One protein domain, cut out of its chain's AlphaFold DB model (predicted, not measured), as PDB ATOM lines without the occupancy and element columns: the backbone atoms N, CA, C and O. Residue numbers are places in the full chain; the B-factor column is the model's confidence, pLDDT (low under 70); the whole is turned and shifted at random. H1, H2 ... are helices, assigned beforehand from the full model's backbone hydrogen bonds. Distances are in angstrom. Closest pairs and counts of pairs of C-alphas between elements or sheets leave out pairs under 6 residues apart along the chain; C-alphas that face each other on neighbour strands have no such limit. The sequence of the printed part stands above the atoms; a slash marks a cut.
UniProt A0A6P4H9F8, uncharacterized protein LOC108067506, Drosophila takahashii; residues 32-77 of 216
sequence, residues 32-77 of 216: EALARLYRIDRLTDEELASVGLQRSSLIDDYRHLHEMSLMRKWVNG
ATOM      1  N   GLU A  32     -11.309  88.921 -36.663       88.06
ATOM      2  CA  GLU A  32     -12.538  88.342 -36.106       88.06
ATOM      3  C   GLU A  32     -13.686  88.305 -37.121       88.06
ATOM      4  O   GLU A  32     -14.599  87.486 -37.018       88.06
ATOM      5  N   ALA A  33     -13.693  89.220 -38.093       86.19
ATOM      6  CA  ALA A  33     -14.690  89.223 -39.158       86.19
ATOM      7  C   ALA A  33     -14.372  88.142 -40.198       86.19
ATOM      8  O   ALA A  33     -15.274  87.463 -40.691       86.19
ATOM      9  N   LEU A  34     -13.086  87.968 -40.503       87.06
ATOM     10  CA  LEU A  34     -12.605  86.956 -41.431       87.06
ATOM     11  C   LEU A  34     -12.780  85.544 -40.858       87.06
ATOM     12  O   LEU A  34     -13.273  84.652 -41.553       87.06
ATOM     13  N   ALA A  35     -12.469  85.368 -39.574       88.50
ATOM     14  CA  ALA A  35     -12.639  84.110 -38.871       88.50
ATOM     15  C   ALA A  35     -14.109  83.671 -38.838       88.50
ATOM     16  O   ALA A  35     -14.410  82.521 -39.166       88.50
ATOM     17  N   ARG A  36     -15.049  84.597 -38.608       89.25
ATOM     18  CA  ARG A  36     -16.489  84.310 -38.720       89.25
ATOM     19  C   ARG A  36     -16.916  83.962 -40.140       89.25
ATOM     20  O   ARG A  36     -17.675  83.012 -40.333       89.25
ATOM     21  N   LEU A  37     -16.444  84.719 -41.135       88.06
ATOM     22  CA  LEU A  37     -16.818  84.536 -42.541       88.06
ATOM     23  C   LEU A  37     -16.457  83.136 -43.052       88.06
ATOM     24  O   LEU A  37     -17.259  82.505 -43.740       88.06
ATOM     25  N   TYR A  38     -15.275  82.646 -42.680       88.25
ATOM     26  CA  TYR A  38     -14.764  81.335 -43.084       88.25
ATOM     27  C   TYR A  38     -14.935  80.249 -42.017       88.25
ATOM     28  O   TYR A  38     -14.503  79.120 -42.218       88.25
ATOM     29  N   ARG A  39     -15.629  80.566 -40.915       90.12
ATOM     30  CA  ARG A  39     -15.894  79.663 -39.783       90.12
ATOM     31  C   ARG A  39     -14.625  79.108 -39.118       90.12
ATOM     32  O   ARG A  39     -14.666  78.019 -38.557       90.12
ATOM     33  N   ILE A  40     -13.536  79.876 -39.133       89.25
ATOM     34  CA  ILE A  40     -12.268  79.552 -38.461       89.25
ATOM     35  C   ILE A  40     -12.463  79.512 -36.937       89.25
ATOM     36  O   ILE A  40     -11.847  78.692 -36.272       89.25
ATOM     37  N   ASP A  41     -13.394  80.306 -36.392       88.88
ATOM     38  CA  ASP A  41     -13.733  80.314 -34.955       88.88
ATOM     39  C   ASP A  41     -14.275  78.971 -34.435       88.88
ATOM     40  O   ASP A  41     -14.382  78.769 -33.229       88.88
ATOM     41  N   ARG A  42     -14.675  78.061 -35.333       90.44
ATOM     42  CA  ARG A  42     -15.138  76.720 -34.958       90.44
ATOM     43  C   ARG A  42     -13.997  75.730 -34.745       90.44
ATOM     44  O   ARG A  42     -14.271  74.651 -34.239       90.44
ATOM     45  N   LEU A  43     -12.781  76.080 -35.164       88.56
ATOM     46  CA  LEU A  43     -11.593  75.251 -35.014       88.56
ATOM     47  C   LEU A  43     -10.875  75.646 -33.732       88.56
ATOM     48  O   LEU A  43     -10.545  76.826 -33.542       88.56
ATOM     49  N   THR A  44     -10.619  74.675 -32.861       91.31
ATOM     50  CA  THR A  44      -9.861  74.937 -31.634       91.31
ATOM     51  C   THR A  44      -8.366  75.074 -31.942       91.31
ATOM     52  O   THR A  44      -7.892  74.673 -33.007       91.31
ATOM     53  N   ASP A  45      -7.603  75.701 -31.042       90.44
ATOM     54  CA  ASP A  45      -6.161  75.869 -31.273       90.44
ATOM     55  C   ASP A  45      -5.427  74.529 -31.228       90.44
ATOM     56  O   ASP A  45      -4.419  74.359 -31.906       90.44
ATOM     57  N   GLU A  46      -5.954  73.559 -30.483       90.56
ATOM     58  CA  GLU A  46      -5.426  72.201 -30.401       90.56
ATOM     59  C   GLU A  46      -5.606  71.455 -31.728       90.56
ATOM     60  O   GLU A  46      -4.672  70.806 -32.205       90.56
ATOM     61  N   GLU A  47      -6.772  71.593 -32.369       91.00
ATOM     62  CA  GLU A  47      -7.033  71.023 -33.696       91.00
ATOM     63  C   GLU A  47      -6.104  71.634 -34.748       91.00
ATOM     64  O   GLU A  47      -5.515  70.913 -35.554       91.00
ATOM     65  N   LEU A  48      -5.905  72.955 -34.712       89.75
ATOM     66  CA  LEU A  48      -4.989  73.647 -35.622       89.75
ATOM     67  C   LEU A  48      -3.525  73.267 -35.365       89.75
ATOM     68  O   LEU A  48      -2.778  73.003 -36.309       89.75
ATOM     69  N   ALA A  49      -3.120  73.162 -34.101       90.06
ATOM     70  CA  ALA A  49      -1.769  72.756 -33.732       90.06
ATOM     71  C   ALA A  49      -1.470  71.308 -34.145       90.06
ATOM     72  O   ALA A  49      -0.339  71.018 -34.538       90.06
ATOM     73  N   SER A  50      -2.472  70.418 -34.136       91.50
ATOM     74  CA  SER A  50      -2.317  69.024 -34.583       91.50
ATOM     75  C   SER A  50      -1.892  68.904 -36.053       91.50
ATOM     76  O   SER A  50      -1.196  67.961 -36.425       91.50
ATOM     77  N   VAL A  51      -2.245  69.900 -36.872       88.88
ATOM     78  CA  VAL A  51      -1.844  70.014 -38.282       88.88
ATOM     79  C   VAL A  51      -0.701  71.014 -38.495       88.88
ATOM     80  O   VAL A  51      -0.399  71.383 -39.628       88.88
ATOM     81  N   GLY A  52      -0.047  71.459 -37.417       88.62
ATOM     82  CA  GLY A  52       1.083  72.388 -37.470       88.62
ATOM     83  C   GLY A  52       0.708  73.814 -37.880       88.62
ATOM     84  O   GLY A  52       1.572  74.564 -38.336       88.62
ATOM     85  N   LEU A  53      -0.562  74.202 -37.738       89.31
ATOM     86  CA  LEU A  53      -1.053  75.526 -38.101       89.31
ATOM     87  C   LEU A  53      -1.290  76.392 -36.866       89.31
ATOM     88  O   LEU A  53      -1.804  75.951 -35.843       89.31
ATOM     89  N   GLN A  54      -0.950  77.672 -36.990       91.00
ATOM     90  CA  GLN A  54      -1.340  78.698 -36.026       91.00
ATOM     91  C   GLN A  54      -2.570  79.429 -36.553       91.00
ATOM     92  O   GLN A  54      -2.625  79.761 -37.740       91.00
ATOM     93  N   ARG A  55      -3.530  79.744 -35.674       90.69
ATOM     94  CA  ARG A  55      -4.757  80.456 -36.065       90.69
ATOM     95  C   ARG A  55      -4.465  81.774 -36.786       90.69
ATOM     96  O   ARG A  55      -5.104  82.064 -37.789       90.69
ATOM     97  N   SER A  56      -3.473  82.532 -36.324       86.38
ATOM     98  CA  SER A  56      -3.024  83.769 -36.978       86.38
ATOM     99  C   SER A  56      -2.543  83.533 -38.413       86.38
ATOM    100  O   SER A  56      -2.970  84.237 -39.321       86.38
ATOM    101  N   SER A  57      -1.729  82.497 -38.637       88.31
ATOM    102  CA  SER A  57      -1.253  82.127 -39.976       88.31
ATOM    103  C   SER A  57      -2.406  81.732 -40.895       88.31
ATOM    104  O   SER A  57      -2.455  82.163 -42.041       88.31
ATOM    105  N   LEU A  58      -3.365  80.956 -40.382       89.12
ATOM    106  CA  LEU A  58      -4.533  80.540 -41.153       89.12
ATOM    107  C   LEU A  58      -5.408  81.742 -41.539       89.12
ATOM    108  O   LEU A  58      -5.882  81.838 -42.668       89.12
ATOM    109  N   ILE A  59      -5.609  82.679 -40.611       89.31
ATOM    110  CA  ILE A  59      -6.337  83.926 -40.866       89.31
ATOM    111  C   ILE A  59      -5.634  84.751 -41.955       89.31
ATOM    112  O   ILE A  59      -6.308  85.236 -42.865       89.31
ATOM    113  N   ASP A  60      -4.305  84.855 -41.927       86.19
ATOM    114  CA  ASP A  60      -3.531  85.541 -42.971       86.19
ATOM    115  C   ASP A  60      -3.681  84.868 -44.349       86.19
ATOM    116  O   ASP A  60      -3.889  85.551 -45.358       86.19
ATOM    117  N   ASP A  61      -3.676  83.535 -44.406       86.75
ATOM    118  CA  ASP A  61      -3.889  82.785 -45.652       86.75
ATOM    119  C   ASP A  61      -5.290  83.041 -46.229       86.75
ATOM    120  O   ASP A  61      -5.458  83.338 -47.419       86.75
ATOM    121  N   TYR A  62      -6.321  83.002 -45.378       88.38
ATOM    122  CA  TYR A  62      -7.685  83.333 -45.790       88.38
ATOM    123  C   TYR A  62      -7.829  84.794 -46.206       88.38
ATOM    124  O   TYR A  62      -8.623  85.093 -47.102       88.38
ATOM    125  N   ARG A  63      -7.063  85.706 -45.603       88.62
ATOM    126  CA  ARG A  63      -7.068  87.129 -45.954       88.62
ATOM    127  C   ARG A  63      -6.569  87.288 -47.383       88.62
ATOM    128  O   ARG A  63      -7.239  87.919 -48.200       88.62
ATOM    129  N   HIS A  64      -5.469  86.619 -47.708       85.19
ATOM    130  CA  HIS A  64      -4.925  86.597 -49.057       85.19
ATOM    131  C   HIS A  64      -5.901  85.976 -50.072       85.19
ATOM    132  O   HIS A  64      -6.185  86.568 -51.116       85.19
ATOM    133  N   LEU A  65      -6.501  84.823 -49.753       86.25
ATOM    134  CA  LEU A  65      -7.496  84.182 -50.621       86.25
ATOM    135  C   LEU A  65      -8.732  85.061 -50.846       86.25
ATOM    136  O   LEU A  65      -9.277  85.102 -51.958       86.25
ATOM    137  N   HIS A  66      -9.173  85.771 -49.808       86.75
ATOM    138  CA  HIS A  66     -10.281  86.711 -49.889       86.75
ATOM    139  C   HIS A  66      -9.965  87.850 -50.864       86.75
ATOM    140  O   HIS A  66     -10.774  88.149 -51.747       86.75
ATOM    141  N   GLU A  67      -8.765  88.422 -50.783       84.94
ATOM    142  CA  GLU A  67      -8.293  89.462 -51.704       84.94
ATOM    143  C   GLU A  67      -8.214  88.961 -53.144       84.94
ATOM    144  O   GLU A  67      -8.762  89.594 -54.047       84.94
ATOM    145  N   MET A  68      -7.627  87.785 -53.369       80.94
ATOM    146  CA  MET A  68      -7.562  87.182 -54.703       80.94
ATOM    147  C   MET A  68      -8.953  86.901 -55.286       80.94
ATOM    148  O   MET A  68      -9.168  87.000 -56.498       80.94
ATOM    149  N   SER A  69      -9.913  86.516 -54.442       81.38
ATOM    150  CA  SER A  69     -11.309  86.321 -54.843       81.38
ATOM    151  C   SER A  69     -11.960  87.642 -55.252       81.38
ATOM    152  O   SER A  69     -12.612  87.710 -56.298       81.38
ATOM    153  N   LEU A  70     -11.736  88.713 -54.484       78.19
ATOM    154  CA  LEU A  70     -12.199  90.051 -54.838       78.19
ATOM    155  C   LEU A  70     -11.562  90.520 -56.149       78.19
ATOM    156  O   LEU A  70     -12.291  90.882 -57.064       78.19
ATOM    157  N   MET A  71     -10.243  90.421 -56.310       73.50
ATOM    158  CA  MET A  71      -9.564  90.829 -57.545       73.50
ATOM    159  C   MET A  71     -10.097  90.089 -58.777       73.50
ATOM    160  O   MET A  71     -10.367  90.720 -59.796       73.50
ATOM    161  N   ARG A  72     -10.350  88.777 -58.680       75.94
ATOM    162  CA  ARG A  72     -10.971  88.014 -59.777       75.94
ATOM    163  C   ARG A  72     -12.372  88.517 -60.133       75.94
ATOM    164  O   ARG A  72     -12.705  88.580 -61.312       75.94
ATOM    165  N   LYS A  73     -13.182  88.927 -59.149       66.06
ATOM    166  CA  LYS A  73     -14.497  89.545 -59.413       66.06
ATOM    167  C   LYS A  73     -14.367  90.887 -60.138       66.06
ATOM    168  O   LYS A  73     -15.141  91.144 -61.058       66.06
ATOM    169  N   TRP A  74     -13.380  91.701 -59.761       59.31
ATOM    170  CA  TRP A  74     -13.110  92.988 -60.407       59.31
ATOM    171  C   TRP A  74     -12.620  92.821 -61.851       59.31
ATOM    172  O   TRP A  74     -13.105  93.523 -62.733       59.31
ATOM    173  N   VAL A  75     -11.720  91.862 -62.109       59.09
ATOM    174  CA  VAL A  75     -11.221  91.537 -63.461       59.09
ATOM    175  C   VAL A  75     -12.342  91.006 -64.361       59.09
ATOM    176  O   VAL A  75     -12.402  91.349 -65.537       59.09
ATOM    177  N   ASN A  76     -13.293  90.256 -63.799       56.75
ATOM    178  CA  ASN A  76     -14.465  89.755 -64.522       56.75
ATOM    179  C   ASN A  76     -15.600  90.794 -64.667       56.75
ATOM    180  O   ASN A  76     -16.723  90.433 -65.011       56.75
ATOM    181  N   GLY A  77     -15.347  92.078 -64.380       48.72
ATOM    182  CA  GLY A  77     -16.312  93.165 -64.586       48.72
ATOM    183  C   GLY A  77     -17.457  93.239 -63.567       48.72
ATOM    184  O   GLY A  77     -18.355  94.069 -63.717       48.72
TER     185      GLY A  77
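Overview. This is residues 32 to 77 of the 216 residues of the protein "uncharacterized protein LOC108067506" of Drosophila takahashii (UniProt A0A6P4H9F8). A hook with a long shank: short helix H1 packs crosswise on the first half of long helix H3, short H2 sits at the turn before H3, and residues 67 to 77 stick out beyond as a free arm. The printed part has 46 residues with three named helices, H1, H2, H3, and no named strand; it is all helix. It is loose, radius of gyration of the C-alphas 12.7 A, spanning 42 by 18 by 11 A.

Along the chain. H1, residues 32 to 38, begins at C-alpha 32 (-12.538, 88.342, -36.106). H2 is residues 45 to 50. H3, residues 55 to 75, is 30.3 A long and ends at C-alpha 75 (-11.221, 91.537, -63.461).

Arrangement. H1 touches H3, with H3's residues 59 to 63 alone; the closest C-alphas, of Ala 35 and Ile 59, are 6.6 A apart. They run the same way at a steep tilt of 67 degrees, only just short of about perpendicular. H2 and H3 are close but not clearly touching, about perpendicular at 90 degrees; their closest C-alphas, of Asp 45 and Arg 55, are 6.8 A apart. H1 and H2 are apart. In H1, H2 and H3 every O i to N i+4 pair is within hydrogen-bond range.

Size, cuts and confidence. The C-alphas farthest apart, of Glu 46 and Gly 77, are 41.6 A apart. The printed part has no cut and no long link. Residues 73 to 77 have pLDDT under 70.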